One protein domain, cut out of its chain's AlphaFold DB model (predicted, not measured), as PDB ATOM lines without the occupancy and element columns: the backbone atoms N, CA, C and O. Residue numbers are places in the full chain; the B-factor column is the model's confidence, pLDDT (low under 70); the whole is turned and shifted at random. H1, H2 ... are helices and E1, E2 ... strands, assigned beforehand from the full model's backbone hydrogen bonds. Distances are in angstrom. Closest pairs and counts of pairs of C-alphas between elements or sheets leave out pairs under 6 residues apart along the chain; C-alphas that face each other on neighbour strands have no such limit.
ATOM      1  N   VAL A 147     153.824  93.506 135.611       83.94
ATOM      2  CA  VAL A 147     154.266  94.613 134.741       83.94
ATOM      3  C   VAL A 147     154.813  95.794 135.546       83.94
ATOM      4  O   VAL A 147     155.924  96.256 135.301       83.94
ATOM      5  N   LEU A 148     154.087  96.269 136.566       82.38
ATOM      6  CA  LEU A 148     154.575  97.376 137.403       82.38
ATOM      7  C   LEU A 148     155.844  96.994 138.185       82.38
ATOM      8  O   LEU A 148     156.720  97.836 138.387       82.38
ATOM      9  N   LYS A 149     155.955  95.732 138.614       83.62
ATOM     10  CA  LYS A 149     157.126  95.240 139.347       83.62
ATOM     11  C   LYS A 149     158.343  95.205 138.434       83.62
ATOM     12  O   LYS A 149     159.393  95.695 138.820       83.62
ATOM     13  N   GLU A 150     158.197  94.684 137.223       90.12
ATOM     14  CA  GLU A 150     159.250  94.635 136.208       90.12
ATOM     15  C   GLU A 150     159.701  96.033 135.793       90.12
ATOM     16  O   GLU A 150     160.898  96.308 135.782       90.12
ATOM     17  N   LEU A 151     158.759  96.947 135.557       84.56
ATOM     18  CA  LEU A 151     159.059  98.347 135.263       84.56
ATOM     19  C   LEU A 151     159.828  99.028 136.399       84.56
ATOM     20  O   LEU A 151     160.738  99.812 136.144       84.56
ATOM     21  N   THR A 152     159.478  98.731 137.650       83.25
ATOM     22  CA  THR A 152     160.157  99.283 138.832       83.25
ATOM     23  C   THR A 152     161.543  98.654 139.017       83.25
ATOM     24  O   THR A 152     162.506  99.376 139.268       83.25
ATOM     25  N   ARG A 153     161.691  97.342 138.778       90.12
ATOM     26  CA  ARG A 153     162.997  96.656 138.744       90.12
ATOM     27  C   ARG A 153     163.907  97.196 137.646       90.12
ATOM     28  O   ARG A 153     165.102  97.345 137.869       90.12
ATOM     29  N   ALA A 154     163.351  97.555 136.490       90.44
ATOM     30  CA  ALA A 154     164.101  98.171 135.397       90.44
ATOM     31  C   ALA A 154     164.678  99.554 135.762       90.44
ATOM     32  O   ALA A 154     165.638  99.992 135.134       90.44
ATOM     33  N   LEU A 155     164.142 100.224 136.791       87.00
ATOM     34  CA  LEU A 155     164.725 101.446 137.362       87.00
ATOM     35  C   LEU A 155     165.846 101.167 138.382       87.00
ATOM     36  O   LEU A 155     166.387 102.112 138.948       87.00
ATOM     37  N   GLY A 156     166.192  99.898 138.621       86.44
ATOM     38  CA  GLY A 156     167.228  99.472 139.565       86.44
ATOM     39  C   GLY A 156     166.721  99.148 140.973       86.44
ATOM     40  O   GLY A 156     167.532  98.884 141.854       86.44
ATOM     41  N   ALA A 157     165.406  99.160 141.206       88.31
ATOM     42  CA  ALA A 157     164.838  98.837 142.511       88.31
ATOM     43  C   ALA A 157     164.681  97.323 142.726       88.31
ATOM     44  O   ALA A 157     164.362  96.568 141.805       88.31
ATOM     45  N   GLU A 158     164.804  96.880 143.974       90.75
ATOM     46  CA  GLU A 158     164.324  95.562 144.381       90.75
ATOM     47  C   GLU A 158     162.814  95.626 144.659       90.75
ATOM     48  O   GLU A 158     162.325  96.553 145.302       90.75
ATOM     49  N   VAL A 159     162.058  94.650 144.147       89.62
ATOM     50  CA  VAL A 159     160.592  94.609 144.298       89.62
ATOM     51  C   VAL A 159     160.172  93.250 144.862       89.62
ATOM     52  O   VAL A 159     159.871  92.332 144.079       89.62
ATOM     53  N   PRO A 160     160.190  93.100 146.200       87.00
ATOM     54  CA  PRO A 160     159.795  91.872 146.875       87.00
ATOM     55  C   PRO A 160     158.270  91.698 146.894       87.00
ATOM     56  O   PRO A 160     157.495  92.630 146.668       87.00
ATOM     57  N   THR A 161     157.830  90.470 147.152       82.69
ATOM     58  CA  THR A 161     156.416  90.120 147.344       82.69
ATOM     59  C   THR A 161     156.095  89.976 148.825       82.69
ATOM     60  O   THR A 161     156.938  89.525 149.590       82.69
ATOM     61  N   PHE A 162     154.857  90.274 149.207       87.00
ATOM     62  CA  PHE A 162     154.364  90.167 150.582       87.00
ATOM     63  C   PHE A 162     152.913  89.675 150.590       87.00
ATOM     64  O   PHE A 162     152.222  89.697 149.566       87.00
ATOM     65  N   THR A 163     152.416  89.254 151.749       84.62
ATOM     66  CA  THR A 163     151.127  88.558 151.896       84.62
ATOM     67  C   THR A 163     149.948  89.337 151.308       84.62
ATOM     68  O   THR A 163     149.053  88.769 150.676       84.62
ATOM     69  N   ARG A 164     149.937  90.665 151.474       80.56
ATOM     70  CA  ARG A 164     148.852  91.557 151.022       80.56
ATOM     71  C   ARG A 164     149.178  92.329 149.745       80.56
ATOM     72  O   ARG A 164     148.559  93.363 149.469       80.56
ATOM     73  N   ASP A 165     150.101  91.824 148.933       76.62
ATOM     74  CA  ASP A 165     150.521  92.452 147.676       76.62
ATOM     75  C   ASP A 165     149.332  92.740 146.743       76.62
ATOM     76  O   ASP A 165     149.112  93.879 146.322       76.62
ATOM     77  N   LYS A 166     148.428  91.765 146.588       70.25
ATOM     78  CA  LYS A 166     147.214  91.891 145.758       70.25
ATOM     79  C   LYS A 166     146.058  92.661 146.411       70.25
ATOM     80  O   LYS A 166     145.042  92.911 145.763       70.25
ATOM     81  N   GLN A 167     146.162  93.034 147.689       77.81
ATOM     82  CA  GLN A 167     145.088  93.751 148.378       77.81
ATOM     83  C   GLN A 167     144.925  95.170 147.808       77.81
ATOM     84  O   GLN A 167     145.904  95.884 147.598       77.81
ATOM     85  N   CYS A 168     143.684  95.619 147.614       74.75
ATOM     86  CA  CYS A 168     143.384  97.010 147.270       74.75
ATOM     87  C   CYS A 168     143.870  97.987 148.365       74.75
ATOM     88  O   CYS A 168     143.921  97.640 149.543       74.75
ATOM     89  N   CYS A 169     144.182  99.234 147.995       79.88
ATOM     90  CA  CYS A 169     144.522 100.289 148.957       79.88
ATOM     91  C   CYS A 169     143.301 100.825 149.729       79.88
ATOM     92  O   CYS A 169     143.460 101.490 150.744       79.88
ATOM     93  N   GLY A 170     142.079 100.583 149.239       79.75
ATOM     94  CA  GLY A 170     140.833 101.066 149.845       79.75
ATOM     95  C   GLY A 170     140.439 102.510 149.495       79.75
ATOM     96  O   GLY A 170     139.360 102.957 149.880       79.75
ATOM     97  N   GLY A 171     141.257 103.236 148.726       77.31
ATOM     98  CA  GLY A 171     141.012 104.647 148.392       77.31
ATOM     99  C   GLY A 171     139.904 104.886 147.358       77.31
ATOM    100  O   GLY A 171     139.243 105.926 147.366       77.31
ATOM    101  N   ALA A 172     139.686 103.928 146.455       72.88
ATOM    102  CA  ALA A 172     138.786 104.063 145.307       72.88
ATOM    103  C   ALA A 172     137.349 103.571 145.591       72.88
ATOM    104  O   ALA A 172     136.983 103.236 146.716       72.88
ATOM    105  N   GLY A 173     136.489 103.582 144.561       63.66
ATOM    106  CA  GLY A 173     135.124 103.026 144.628       63.66
ATOM    107  C   GLY A 173     134.160 103.771 145.558       63.66
ATOM    108  O   GLY A 173     133.063 103.302 145.827       63.66
ATOM    109  N   GLY A 174     134.564 104.935 146.075       64.56
ATOM    110  CA  GLY A 174     133.829 105.636 147.118       64.56
ATOM    111  C   GLY A 174     133.995 105.024 148.510       64.56
ATOM    112  O   GLY A 174     133.365 105.534 149.426       64.56
ATOM    113  N   TYR A 175     134.840 104.009 148.712       72.56
ATOM    114  CA  TYR A 175     135.000 103.361 150.017       72.56
ATOM    115  C   TYR A 175     135.586 104.315 151.065       72.56
ATOM    116  O   TYR A 175     134.905 104.637 152.037       72.56
ATOM    117  N   ALA A 176     136.756 104.905 150.797       76.38
ATOM    118  CA  ALA A 176     137.379 105.909 151.670       76.38
ATOM    119  C   ALA A 176     136.528 107.172 151.914       76.38
ATOM    120  O   ALA A 176     136.717 107.879 152.901       76.38
ATOM    121  N   ARG A 177     135.567 107.463 151.029       75.25
ATOM    122  CA  ARG A 177     134.599 108.558 151.201       75.25
ATOM    123  C   ARG A 177     133.392 108.134 152.050       75.25
ATOM    124  O   ARG A 177     132.933 108.910 152.877       75.25
ATOM    125  N   HIS A 178     132.870 106.945 151.756       75.06
ATOM    126  CA  HIS A 178     131.808 106.188 152.425       75.06
ATOM    127  C   HIS A 178     132.049 106.009 153.919       75.06
ATOM    128  O   HIS A 178     131.256 106.387 154.777       75.06
ATOM    129  N   ASN A 179     133.183 105.380 154.190       83.69
ATOM    130  CA  ASN A 179     133.560 104.883 155.492       83.69
ATOM    131  C   ASN A 179     135.077 105.008 155.635       83.69
ATOM    132  O   ASN A 179     135.826 104.046 155.467       83.69
ATOM    133  N   ARG A 180     135.525 106.242 155.891       90.19
ATOM    134  CA  ARG A 180     136.946 106.596 155.937       90.19
ATOM    135  C   ARG A 180     137.715 105.764 156.958       90.19
ATOM    136  O   ARG A 180     138.791 105.277 156.639       90.19
ATOM    137  N   ARG A 181     137.138 105.547 158.146       90.94
ATOM    138  CA  ARG A 181     137.760 104.739 159.201       90.94
ATOM    139  C   ARG A 181     137.960 103.292 158.769       90.94
ATOM    140  O   ARG A 181     139.084 102.816 158.845       90.94
ATOM    141  N   ALA A 182     136.926 102.631 158.248       86.00
ATOM    142  CA  ALA A 182     137.076 101.258 157.768       86.00
ATOM    143  C   ALA A 182     138.073 101.172 156.602       86.00
ATOM    144  O   ALA A 182     138.855 100.232 156.531       86.00
ATOM    145  N   ALA A 183     138.100 102.170 155.712       81.19
ATOM    146  CA  ALA A 183     139.087 102.226 154.637       81.19
ATOM    147  C   ALA A 183     140.523 102.410 155.155       81.19
ATOM    148  O   ALA A 183     141.440 101.826 154.582       81.19
ATOM    149  N   MET A 184     140.726 103.187 156.226       96.69
ATOM    150  CA  MET A 184     142.024 103.307 156.898       96.69
ATOM    151  C   MET A 184     142.409 102.007 157.599       96.69
ATOM    152  O   MET A 184     143.526 101.556 157.419       96.69
ATOM    153  N   GLU A 185     141.496 101.360 158.325       93.50
ATOM    154  CA  GLU A 185     141.738 100.051 158.947       93.50
ATOM    155  C   GLU A 185     142.083  98.988 157.886       93.50
ATOM    156  O   GLU A 185     143.023  98.217 158.056       93.50
ATOM    157  N   PHE A 186     141.401  99.004 156.738       85.56
ATOM    158  CA  PHE A 186     141.698  98.129 155.606       85.56
ATOM    159  C   PHE A 186     143.065  98.425 154.972       85.56
ATOM    160  O   PHE A 186     143.825  97.496 154.694       85.56
ATOM    161  N   LEU A 187     143.397  99.704 154.758       92.75
ATOM    162  CA  LEU A 187     144.716 100.119 154.273       92.75
ATOM    163  C   LEU A 187     145.817  99.731 155.264       92.75
ATOM    164  O   LEU A 187     146.852  99.225 154.838       92.75
ATOM    165  N   LYS A 188     145.579  99.926 156.565       97.38
ATOM    166  CA  LYS A 188     146.515  99.611 157.644       97.38
ATOM    167  C   LYS A 188     146.966  98.160 157.563       97.38
ATOM    168  O   LYS A 188     148.160  97.925 157.570       97.38
ATOM    169  N   LEU A 189     146.047  97.215 157.341       93.81
ATOM    170  CA  LEU A 189     146.410  95.805 157.147       93.81
ATOM    171  C   LEU A 189     147.468  95.621 156.047       93.81
ATOM    172  O   LEU A 189     148.398  94.842 156.219       93.81
ATOM    173  N   LYS A 190     147.335  96.329 154.916       92.88
ATOM    174  CA  LYS A 190     148.303  96.261 153.809       92.88
ATOM    175  C   LYS A 190     149.636  96.905 154.189       92.88
ATOM    176  O   LYS A 190     150.672  96.344 153.853       92.88
ATOM    177  N   LEU A 191     149.601  98.061 154.852       96.75
ATOM    178  CA  LEU A 191     150.799  98.781 155.288       96.75
ATOM    179  C   LEU A 191     151.570  98.023 156.374       96.75
ATOM    180  O   LEU A 191     152.790  97.964 156.292       96.75
ATOM    181  N   ASP A 192     150.875  97.396 157.325       97.31
ATOM    182  CA  ASP A 192     151.484  96.559 158.359       97.31
ATOM    183  C   ASP A 192     152.210  95.378 157.709       97.31
ATOM    184  O   ASP A 192     153.396  95.196 157.945       97.31
ATOM    185  N   SER A 193     151.556  94.656 156.787       94.31
ATOM    186  CA  SER A 193     152.218  93.591 156.018       94.31
ATOM    187  C   SER A 193     153.444  94.087 155.243       94.31
ATOM    188  O   SER A 193     154.449  93.391 155.186       94.31
ATOM    189  N   MET A 194     153.396  95.283 154.641       93.44
ATOM    190  CA  MET A 194     154.585  95.861 153.996       93.44
ATOM    191  C   MET A 194     155.694  96.109 155.021       93.44
ATOM    192  O   MET A 194     156.834  95.717 154.795       93.44
ATOM    193  N   LYS A 195     155.367  96.756 156.141       95.06
ATOM    194  CA  LYS A 195     156.341  97.154 157.156       95.06
ATOM    195  C   LYS A 195     156.968  95.952 157.868       95.06
ATOM    196  O   LYS A 195     158.161  95.974 158.124       95.06
ATOM    197  N   GLU A 196     156.182  94.922 158.163       96.69
ATOM    198  CA  GLU A 196     156.608  93.743 158.925       96.69
ATOM    199  C   GLU A 196     157.317  92.691 158.062       96.69
ATOM    200  O   GLU A 196     158.258  92.056 158.531       96.69
ATOM    201  N   GLU A 197     156.874  92.481 156.816       96.44
ATOM    202  CA  GLU A 197     157.396  91.403 155.959       96.44
ATOM    203  C   GLU A 197     158.540  91.865 155.047       96.44
ATOM    204  O   GLU A 197     159.334  91.040 154.597       96.44
ATOM    205  N   VAL A 198     158.604  93.164 154.738       94.50
ATOM    206  CA  VAL A 198     159.536  93.729 153.746       94.50
ATOM    207  C   VAL A 198     160.344  94.901 154.295       94.50
ATOM    208  O   VAL A 198     161.512  95.032 153.952       94.50
ATOM    209  N   ASP A 199     159.718  95.758 155.102       93.69
ATOM    210  CA  ASP A 199     160.261  97.050 155.533       93.69
ATOM    211  C   ASP A 199     160.781  97.933 154.369       93.69
ATOM    212  O   ASP A 199     161.970  98.244 154.291       93.69
ATOM    213  N   PRO A 200     159.918  98.313 153.402       94.06
ATOM    214  CA  PRO A 200     160.367  98.950 152.168       94.06
ATOM    215  C   PRO A 200     160.751 100.424 152.358       94.06
ATOM    216  O   PRO A 200     160.072 101.174 153.061       94.06
ATOM    217  N   ASP A 201     161.749 100.879 151.594       94.31
ATOM    218  CA  ASP A 201     162.135 102.297 151.511       94.31
ATOM    219  C   ASP A 201     161.033 103.191 150.930       94.31
ATOM    220  O   ASP A 201     160.931 104.371 151.264       94.31
ATOM    221  N   CYS A 202     160.223 102.654 150.017       95.38
ATOM    222  CA  CYS A 202     159.089 103.360 149.438       95.38
ATOM    223  C   CYS A 202     158.043 102.404 148.851       95.38
ATOM    224  O   CYS A 202     158.303 101.236 148.574       95.38
ATOM    225  N   ILE A 203     156.842 102.930 148.625       95.44
ATOM    226  CA  ILE A 203     155.747 102.276 147.913       95.44
ATOM    227  C   ILE A 203     155.681 102.871 146.513       95.44
ATOM    228  O   ILE A 203     155.541 104.083 146.364       95.44
ATOM    229  N   VAL A 204     155.695 102.020 145.489       91.81
ATOM    230  CA  VAL A 204     155.503 102.444 144.097       91.81
ATOM    231  C   VAL A 204     154.107 102.066 143.632       91.81
ATOM    232  O   VAL A 204     153.676 100.920 143.755       91.81
ATOM    233  N   VAL A 205     153.380 103.037 143.091       88.75
ATOM    234  CA  VAL A 205     152.029 102.851 142.556       88.75
ATOM    235  C   VAL A 205     151.949 103.356 141.120       88.75
ATOM    236  O   VAL A 205     152.729 104.197 140.701       88.75
ATOM    237  N   SER A 206     150.977 102.873 140.356       83.56
ATOM    238  CA  SER A 206     150.633 103.411 139.026       83.56
ATOM    239  C   SER A 206     149.234 104.029 138.985       83.56
ATOM    240  O   SER A 206     148.715 104.391 137.932       83.56
ATOM    241  N   CYS A 207     148.579 104.108 140.146       79.44
ATOM    242  CA  CYS A 207     147.235 104.636 140.290       79.44
ATOM    243  C   CYS A 207     147.280 105.904 141.131       79.44
ATOM    244  O   CYS A 207     147.611 105.860 142.317       79.44
ATOM    245  N   ILE A 208     146.830 107.014 140.547       80.75
ATOM    246  CA  ILE A 208     146.758 108.310 141.231       80.75
ATOM    247  C   ILE A 208     145.917 108.260 142.513       80.75
ATOM    248  O   ILE A 208     146.222 108.939 143.487       80.75
ATOM    249  N   THR A 209     144.879 107.414 142.556       81.50
ATOM    250  CA  THR A 209     144.082 107.241 143.780       81.50
ATOM    251  C   THR A 209     144.880 106.518 144.857       81.50
ATOM    252  O   THR A 209     144.784 106.901 146.015       81.50
ATOM    253  N   CYS A 210     145.681 105.509 144.497       84.50
ATOM    254  CA  CYS A 210     146.590 104.870 145.446       84.50
ATOM    255  C   CYS A 210     147.646 105.860 145.935       84.50
ATOM    256  O   CYS A 210     147.867 105.903 147.137       84.50
ATOM    257  N   LEU A 211     148.220 106.678 145.039       90.31
ATOM    258  CA  LEU A 211     149.203 107.699 145.409       90.31
ATOM    259  C   LEU A 211     148.613 108.622 146.470       90.31
ATOM    260  O   LEU A 211     149.103 108.653 147.586       90.31
ATOM    261  N   MET A 212     147.522 109.313 146.142       90.38
ATOM    262  CA  MET A 212     146.908 110.286 147.047       90.38
ATOM    263  C   MET A 212     146.432 109.637 148.351       90.38
ATOM    264  O   MET A 212     146.688 110.155 149.431       90.38
ATOM    265  N   TRP A 213     145.747 108.491 148.265       90.88
ATOM    266  CA  TRP A 213     145.158 107.843 149.436       90.88
ATOM    267  C   TRP A 213     146.211 107.269 150.375       90.88
ATOM    268  O   TRP A 213     146.139 107.517 151.571       90.88
ATOM    269  N   MET A 214     147.174 106.504 149.858       94.12
ATOM    270  CA  MET A 214     148.196 105.882 150.701       94.12
ATOM    271  C   MET A 214     149.141 106.929 151.287       94.12
ATOM    272  O   MET A 214     149.623 106.747 152.399       94.12
ATOM    273  N   ASP A 215     149.377 108.031 150.580       94.69
ATOM    274  CA  ASP A 215     150.194 109.141 151.056       94.69
ATOM    275  C   ASP A 215     149.485 109.922 152.182       94.69
ATOM    276  O   ASP A 215     149.995 110.021 153.296       94.69
ATOM    277  N   GLU A 216     148.261 110.407 151.944       95.00
ATOM    278  CA  GLU A 216     147.510 111.207 152.924       95.00
ATOM    279  C   GLU A 216     147.020 110.383 154.125       95.00
ATOM    280  O   GLU A 216     147.065 110.853 155.265       95.00
ATOM    281  N   ALA A 217     146.546 109.152 153.898       95.69
ATOM    282  CA  ALA A 217     145.973 108.336 154.965       95.69
ATOM    283  C   ALA A 217     147.026 107.893 155.983       95.69
ATOM    284  O   ALA A 217     146.683 107.729 157.147       95.69
ATOM    285  N   GLN A 218     148.295 107.726 155.590       97.69
ATOM    286  CA  GLN A 218     149.372 107.432 156.541       97.69
ATOM    287  C   GLN A 218     149.562 108.568 157.549       97.69
ATOM    288  O   GLN A 218     149.623 108.324 158.750       97.69
ATOM    289  N   GLU A 219     149.587 109.815 157.080       95.50
ATOM    290  CA  GLU A 219     149.687 110.991 157.952       95.50
ATOM    291  C   GLU A 219     148.457 111.137 158.864       95.50
ATOM    292  O   GLU A 219     148.583 111.472 160.043       95.50
ATOM    293  N   GLU A 220     147.258 110.846 158.355       95.38
ATOM    294  CA  GLU A 220     146.046 110.812 159.179       95.38
ATOM    295  C   GLU A 220     146.091 109.697 160.231       95.38
ATOM    296  O   GLU A 220     145.821 109.948 161.404       95.38
ATOM    297  N   MET A 221     146.488 108.484 159.843       97.56
ATOM    298  CA  MET A 221     146.632 107.349 160.754       97.56
ATOM    299  C   MET A 221     147.677 107.617 161.839       97.56
ATOM    300  O   MET A 221     147.432 107.269 162.994       97.56
ATOM    301  N   ARG A 222     148.786 108.297 161.518       96.88
ATOM    302  CA  ARG A 222     149.769 108.753 162.517       96.88
ATOM    303  C   ARG A 222     149.165 109.721 163.524       96.88
ATOM    304  O   ARG A 222     149.305 109.523 164.726       96.88
ATOM    305  N   LYS A 223     148.439 110.743 163.055       96.06
ATOM    306  CA  LYS A 223     147.750 111.711 163.931       96.06
ATOM    307  C   LYS A 223     146.731 111.050 164.856       96.06
ATOM    308  O   LYS A 223     146.519 111.521 165.968       96.06
ATOM    309  N   LEU A 224     146.103 109.973 164.393       96.00
ATOM    310  CA  LEU A 224     145.145 109.180 165.160       96.00
ATOM    311  C   LEU A 224     145.802 108.117 166.058       96.00
ATOM    312  O   LEU A 224     145.083 107.417 166.767       96.00
ATOM    313  N   GLY A 225     147.132 107.966 166.028       96.56
ATOM    314  CA  GLY A 225     147.853 106.942 166.788       96.56
ATOM    315  C   GLY A 225     147.582 105.510 166.314       96.56
ATOM    316  O   GLY A 225     147.754 104.566 167.078       96.56
ATOM    317  N   MET A 226     147.119 105.335 165.072       96.94
ATOM    318  CA  MET A 226     146.862 104.014 164.488       96.94
ATOM    319  C   MET A 226     148.151 103.341 164.013       96.94
ATOM    320  O   MET A 226     148.245 102.118 164.072       96.94
ATOM    321  N   ILE A 227     149.116 104.125 163.529       96.88
ATOM    322  CA  ILE A 227     150.452 103.682 163.110       96.88
ATOM    323  C   ILE A 227     151.496 104.670 163.634       96.88
ATOM    324  O   ILE A 227     151.188 105.846 163.832       96.88
ATOM    325  N   ASP A 228     152.727 104.210 163.808       96.44
ATOM    326  CA  ASP A 228     153.881 105.000 164.253       96.44
ATOM    327  C   ASP A 228     154.955 105.169 163.164       96.44
ATOM    328  O   ASP A 228     155.987 105.798 163.389       96.44
ATOM    329  N   TYR A 229     154.692 104.667 161.957       95.62
ATOM    330  CA  TYR A 229     155.603 104.711 160.817       95.62
ATOM    331  C   TYR A 229     155.068 105.557 159.648       95.62
ATOM    332  O   TYR A 229     153.913 105.998 159.601       95.62
ATOM    333  N   SER A 230     155.946 105.800 158.676       95.44
ATOM    334  CA  SER A 230     155.635 106.437 157.398       95.44
ATOM    335  C   SER A 230     156.433 105.759 156.299       95.44
ATOM    336  O   SER A 230     157.654 105.733 156.384       95.44
ATOM    337  N   ILE A 231     155.762 105.281 155.256       96.56
ATOM    338  CA  ILE A 231     156.410 104.743 154.063       96.56
ATOM    339  C   ILE A 231     156.175 105.728 152.906       96.56
ATOM    340  O   ILE A 231     155.014 105.963 152.545       96.56
ATOM    341  N   PRO A 232     157.236 106.327 152.338       96.25
ATOM    342  CA  PRO A 232     157.146 107.243 151.204       96.25
ATOM    343  C   PRO A 232     156.391 106.610 150.029       96.25
ATOM    344  O   PRO A 232     156.698 105.485 149.650       96.25
ATOM    345  N   VAL A 233     155.427 107.304 149.420       96.06
ATOM    346  CA  VAL A 233     154.657 106.765 148.275       96.06
ATOM    347  C   VAL A 233     155.012 107.510 146.995       96.06
ATOM    348  O   VAL A 233     154.896 108.722 146.964       96.06
ATOM    349  N   PHE A 234     155.376 106.824 145.916       94.12
ATOM    350  CA  PHE A 234     155.640 107.433 144.610       94.12
ATOM    351  C   PHE A 234     154.725 106.861 143.533       94.12
ATOM    352  O   PHE A 234     154.471 105.658 143.495       94.12
ATOM    353  N   ASP A 235     154.279 107.711 142.607       92.31
ATOM    354  CA  ASP A 235     153.809 107.208 141.317       92.31
ATOM    355  C   ASP A 235     155.013 106.788 140.463       92.31
ATOM    356  O   ASP A 235     156.055 107.448 140.483       92.31
ATOM    357  N   TYR A 236     154.871 105.703 139.704       89.94
ATOM    358  CA  TYR A 236     155.930 105.172 138.849       89.94
ATOM    359  C   TYR A 236     156.532 106.242 137.933       89.94
ATOM    360  O   TYR A 236     157.749 106.306 137.784       89.94
ATOM    361  N   ASN A 237     155.713 107.142 137.379       88.50
ATOM    362  CA  ASN A 237     156.208 108.196 136.496       88.50
ATOM    363  C   ASN A 237     157.042 109.241 137.246       88.50
ATOM    364  O   ASN A 237     157.931 109.851 136.655       88.50
ATOM    365  N   GLN A 238     156.796 109.443 138.546       91.25
ATOM    366  CA  GLN A 238     157.627 110.317 139.377       91.25
ATOM    367  C   GLN A 238     159.020 109.714 139.541       91.25
ATOM    368  O   GLN A 238     160.007 110.416 139.330       91.25
ATOM    369  N   LEU A 239     159.100 108.414 139.853       91.19
ATOM    370  CA  LEU A 239     160.378 107.705 139.927       91.19
ATOM    371  C   LEU A 239     161.075 107.672 138.577       91.19
ATOM    372  O   LEU A 239     162.243 108.025 138.515       91.19
ATOM    373  N   LEU A 240     160.367 107.341 137.496       90.19
ATOM    374  CA  LEU A 240     160.919 107.355 136.145       90.19
ATOM    375  C   LEU A 240     161.522 108.723 135.803       90.19
ATOM    376  O   LEU A 240     162.657 108.788 135.344       90.19
ATOM    377  N   ALA A 241     160.807 109.816 136.075       87.38
ATOM    378  CA  ALA A 241     161.294 111.158 135.785       87.38
ATOM    379  C   ALA A 241     162.532 111.527 136.626       87.38
ATOM    380  O   ALA A 241     163.505 112.067 136.091       87.38
ATOM    381  N   ILE A 242     162.548 111.190 137.920       91.31
ATOM    382  CA  ILE A 242     163.742 111.353 138.770       91.31
ATOM    383  C   ILE A 242     164.887 110.493 138.213       91.31
ATOM    384  O   ILE A 242     166.005 110.986 138.034       91.31
ATOM    385  N   CYS A 243     164.600 109.250 137.820       88.12
ATOM    386  CA  CYS A 243     165.506 108.311 137.158       88.12
ATOM    387  C   CYS A 243     165.932 108.742 135.743       88.12
ATOM    388  O   CYS A 243     166.958 108.277 135.257       88.12
ATOM    389  N   GLN A 244     165.314 109.763 135.155       87.88
ATOM    390  CA  GLN A 244     165.761 110.425 133.922       87.88
ATOM    391  C   GLN A 244     166.527 111.736 134.171       87.88
ATOM    392  O   GLN A 244     167.033 112.344 133.236       87.88
ATOM    393  N   GLY A 245     166.676 112.151 135.433       88.81
ATOM    394  CA  GLY A 245     167.451 113.337 135.816       88.81
ATOM    395  C   GLY A 245     166.621 114.619 135.865       88.81
ATOM    396  O   GLY A 245     167.180 115.712 135.934       88.81
ATOM    397  N   HIS A 246     165.291 114.510 135.837       90.38
ATOM    398  CA  HIS A 246     164.425 115.660 136.050       90.38
ATOM    399  C   HIS A 246     164.457 116.114 137.512       90.38
ATOM    400  O   HIS A 246     164.571 115.309 138.433       90.38
ATOM    401  N   ASP A 247     164.296 117.423 137.714       91.25
ATOM    402  CA  ASP A 247     164.240 118.053 139.033       91.25
ATOM    403  C   ASP A 247     163.105 117.451 139.895       91.25
ATOM    404  O   ASP A 247     161.921 117.660 139.576       91.25
ATOM    405  N   PRO A 248     163.423 116.757 141.008       91.19
ATOM    406  CA  PRO A 248     162.422 116.145 141.881       91.19
ATOM    407  C   PRO A 248     161.408 117.150 142.430       91.19
ATOM    408  O   PRO A 248     160.237 116.812 142.608       91.19
ATOM    409  N   LYS A 249     161.805 118.418 142.618       90.19
ATOM    410  CA  LYS A 249     160.910 119.480 143.104       90.19
ATOM    411  C   LYS A 249     159.830 119.858 142.093       90.19
ATOM    412  O   LYS A 249     158.867 120.529 142.461       90.19
ATOM    413  N   LYS A 250     159.965 119.440 140.831       90.00
ATOM    414  CA  LYS A 250     158.951 119.621 139.784       90.00
ATOM    415  C   LYS A 250     158.092 118.379 139.602       90.00
ATOM    416  O   LYS A 250     156.879 118.507 139.473       90.00
ATOM    417  N   VAL A 251     158.705 117.196 139.610       87.75
ATOM    418  CA  VAL A 251     158.025 115.945 139.227       87.75
ATOM    419  C   VAL A 251     157.431 115.179 140.412       87.75
ATOM    420  O   VAL A 251     156.455 114.454 140.242       87.75
ATOM    421  N   ALA A 252     157.944 115.389 141.628       88.75
ATOM    422  CA  ALA A 252     157.526 114.689 142.846       88.75
ATOM    423  C   ALA A 252     157.179 115.645 144.007       88.75
ATOM    424  O   ALA A 252     157.285 115.283 145.173       88.75
ATOM    425  N   ARG A 253     156.754 116.877 143.689       83.62
ATOM    426  CA  ARG A 253     156.592 117.977 144.658       83.62
ATOM    427  C   ARG A 253     155.565 117.732 145.765       83.62
ATOM    428  O   ARG A 253     155.744 118.208 146.878       83.62
ATOM    429  N   ILE A 254     154.427 117.138 145.417       85.56
ATOM    430  CA  ILE A 254     153.268 117.051 146.312       85.56
ATOM    431  C   ILE A 254     153.312 115.695 147.007       85.56
ATOM    432  O   ILE A 254     153.141 114.667 146.349       85.56
ATOM    433  N   ALA A 255     153.556 115.726 148.316       91.12
ATOM    434  CA  ALA A 255     153.638 114.549 149.164       91.12
ATOM    435  C   ALA A 255     153.232 114.879 150.609       91.12
ATOM    436  O   ALA A 255     153.585 115.943 151.119       91.12
ATOM    437  N   ALA A 256     152.512 113.970 151.260       92.44
ATOM    438  CA  ALA A 256     152.246 113.987 152.698       92.44
ATOM    439  C   ALA A 256     153.263 113.135 153.476       92.44
ATOM    440  O   ALA A 256     153.625 113.462 154.606       92.44
ATOM    441  N   THR A 257     153.745 112.048 152.872       92.56
ATOM    442  CA  THR A 257     154.853 111.244 153.393       92.56
ATOM    443  C   THR A 257     156.198 111.861 152.987       92.56
ATOM    444  O   THR A 257     156.333 112.323 151.851       92.56
ATOM    445  N   PRO A 258     157.205 111.904 153.883       92.69
ATOM    446  CA  PRO A 258     158.529 112.433 153.547       92.69
ATOM    447  C   PRO A 258     159.175 111.624 152.420       92.69
ATOM    448  O   PRO A 258     159.163 110.403 152.477       92.69
ATOM    449  N   ARG A 259     159.746 112.278 151.402       93.19
ATOM    450  CA  ARG A 259     160.370 111.601 150.241       93.19
ATOM    451  C   ARG A 259     161.850 111.921 150.055       93.19
ATOM    452  O   ARG A 259     162.501 111.282 149.233       93.19
ATOM    453  N   ASP A 260     162.370 112.896 150.795       92.81
ATOM    454  CA  ASP A 260     163.685 113.493 150.548       92.81
ATOM    455  C   ASP A 260     164.822 112.477 150.634       92.81
ATOM    456  O   ASP A 260     165.709 112.483 149.789       92.81
ATOM    457  N   GLU A 261     164.764 111.561 151.600       91.62
ATOM    458  CA  GLU A 261     165.788 110.530 151.781       91.62
ATOM    459  C   GLU A 261     165.835 109.539 150.608       91.62
ATOM    460  O   GLU A 261     166.909 109.200 150.113       91.62
ATOM    461  N   VAL A 262     164.671 109.107 150.113       92.50
ATOM    462  CA  VAL A 262     164.581 108.212 148.949       92.50
ATOM    463  C   VAL A 262     165.047 108.940 147.690       92.50
ATOM    464  O   VAL A 262     165.812 108.392 146.900       92.50
ATOM    465  N   ILE A 263     164.639 110.200 147.517       93.69
ATOM    466  CA  ILE A 263     165.068 111.036 146.389       93.69
ATOM    467  C   ILE A 263     166.587 111.233 146.408       93.69
ATOM    468  O   ILE A 263     167.219 111.074 145.366       93.69
ATOM    469  N   ALA A 264     167.175 111.552 147.564       92.00
ATOM    470  CA  ALA A 264     168.617 111.727 147.712       92.00
ATOM    471  C   ALA A 264     169.371 110.460 147.287       92.00
ATOM    472  O   ALA A 264     170.239 110.535 146.421       92.00
ATOM    473  N   ARG A 265     168.943 109.288 147.774       88.88
ATOM    474  CA  ARG A 265     169.533 107.994 147.400       88.88
ATOM    475  C   ARG A 265     169.426 107.692 145.901       88.88
ATOM    476  O   ARG A 265     170.378 107.188 145.310       88.88
ATOM    477  N   ILE A 266     168.302 108.016 145.253       88.12
ATOM    478  CA  ILE A 266     168.156 107.840 143.794       88.12
ATOM    479  C   ILE A 266     169.123 108.756 143.026       88.12
ATOM    480  O   ILE A 266     169.666 108.354 141.998       88.12
ATOM    481  N   LEU A 267     169.331 109.989 143.496       87.50
ATOM    482  CA  LEU A 267     170.223 110.950 142.843       87.50
ATOM    483  C   LEU A 267     171.709 110.637 143.067       87.50
ATOM    484  O   LEU A 267     172.506 110.871 142.164       87.50
ATOM    485  N   GLU A 268     172.078 110.097 144.228       84.56
ATOM    486  CA  GLU A 268     173.451 109.684 144.548       84.56
ATOM    487  C   GLU A 268     173.924 108.510 143.682       84.56
ATOM    488  O   GLU A 268     175.062 108.509 143.228       84.56
ATOM    489  N   ASN A 269     173.041 107.555 143.363       69.25
ATOM    490  CA  ASN A 269     173.356 106.389 142.523       69.25
ATOM    491  C   ASN A 269     173.495 106.701 141.014       69.25
ATOM    492  O   ASN A 269     173.635 105.787 140.200       69.25
ATOM    493  N   LYS A 270     173.419 107.976 140.622       56.25
ATOM    494  CA  LYS A 270     173.514 108.437 139.226       56.25
ATOM    495  C   LYS A 270     174.783 109.217 138.888       56.25
ATOM    496  O   LYS A 270     174.930 109.616 137.730       56.25
TER     497      LYS A 270
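What this domain is: This is residues 147 to 270 of the 271 residues of the protein "Heterodisulfide reductase, subunit B, putative" of Archaeoglobus fulgidus (strain ATCC 49558 / DSM 4304 / JCM 9628 / NBRC 100126 / VC-16) (UniProt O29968). Look first at the middle, where two short parallel strands, E1 and E2, lie side by side with the helix H4 packed on them, mostly by E2. Toward one end of the long axis are the two long helices H3 and H4, with little H2 farthest out; toward the other end lie H1, H5, H6 and H7. A long unnamed stretch, residues 154 to 174, leads from H1 to H2. The printed part has 124 residues and is mostly helix, with seven named helices and two named strands in the order H1 H2 H3 E1 H4 E2 H5 H6 H7. It is compact, with a radius of gyration of the C-alphas of 14.3 A, and only just elongated, spanning 42 by 28 by 27 A.

Where its parts are: Find C-alpha 203 at (155.747, 102.276, 147.913), where E1 begins; it ends at residue 205. E2 is residues 233 to 235. H4, residues 208 to 223, runs 23.0 A, and H3, residues 180 to 197, runs 25.5 A from C-alpha 180 at (136.946, 106.596, 155.937). H2 is residues 175 to 178 and H1 residues 147 to 153. H5 is residues 236 to 243, H6 residues 248 to 251, and H7, residues 260 to 268, runs 12.1 A to C-alpha 268 at (173.451, 109.684, 144.548).

How they stand to each other: Start at E1 and E2, parallel at 28 degrees, where N 234 and O 203 are 2.8 A apart and N 205 and O 234 2.9 A, within hydrogen-bond range. E1, H4 and E2 form a strand-helix-strand unit, two parallel neighbour strands with a helix between them along the chain, and its crossover is right-handed. The closest C-alphas of H4 and E2, Asp 215 and Val 233, are 5.8 A apart. H3 and H4 only just touch, with 3 pairs of C-alphas within 8 A, the closest Met 184 and Ala 217 at 6.7 A; H3 does so with residues 184 to 187 alone, H4 with 214 to 221 alone. Their lines are about perpendicular, at 89 degrees. H2 and H3 touch only at the corner, closest at the C-alphas of Ala 176 and Ala 183, 5.0 A, H3 with residues 182 to 184 alone. On the other side of E2 in the chain, H5 touches H6, closest at the C-alphas of Gln 238 and Val 251, 5.6 A. H5 also touches H7, closest at the C-alphas of Cys 243 and Ile 266, 7.2 A, at a steep tilt of 48 degrees, the same way. H1 and H5 are close but not clearly touching, closest at the C-alphas of Thr 152 and Tyr 236, 7.2 A. Every O i to N i+4 pair is within hydrogen-bond range in H1, H5 and H7, against 13 of 14 in H3 and 10 of 12 in H4; H2 and H6 are too short for such a pair.

The domain as a whole: The C-alphas of His 178 and Lys 270, the two farthest apart, are 43.8 A apart. The printed part has no cut, and the link from H1 to H2, 21 residues, is long. The mean pLDDT of the printed part is 88.5; look for values under 70 at residues 173 to 174 and 269 to 270.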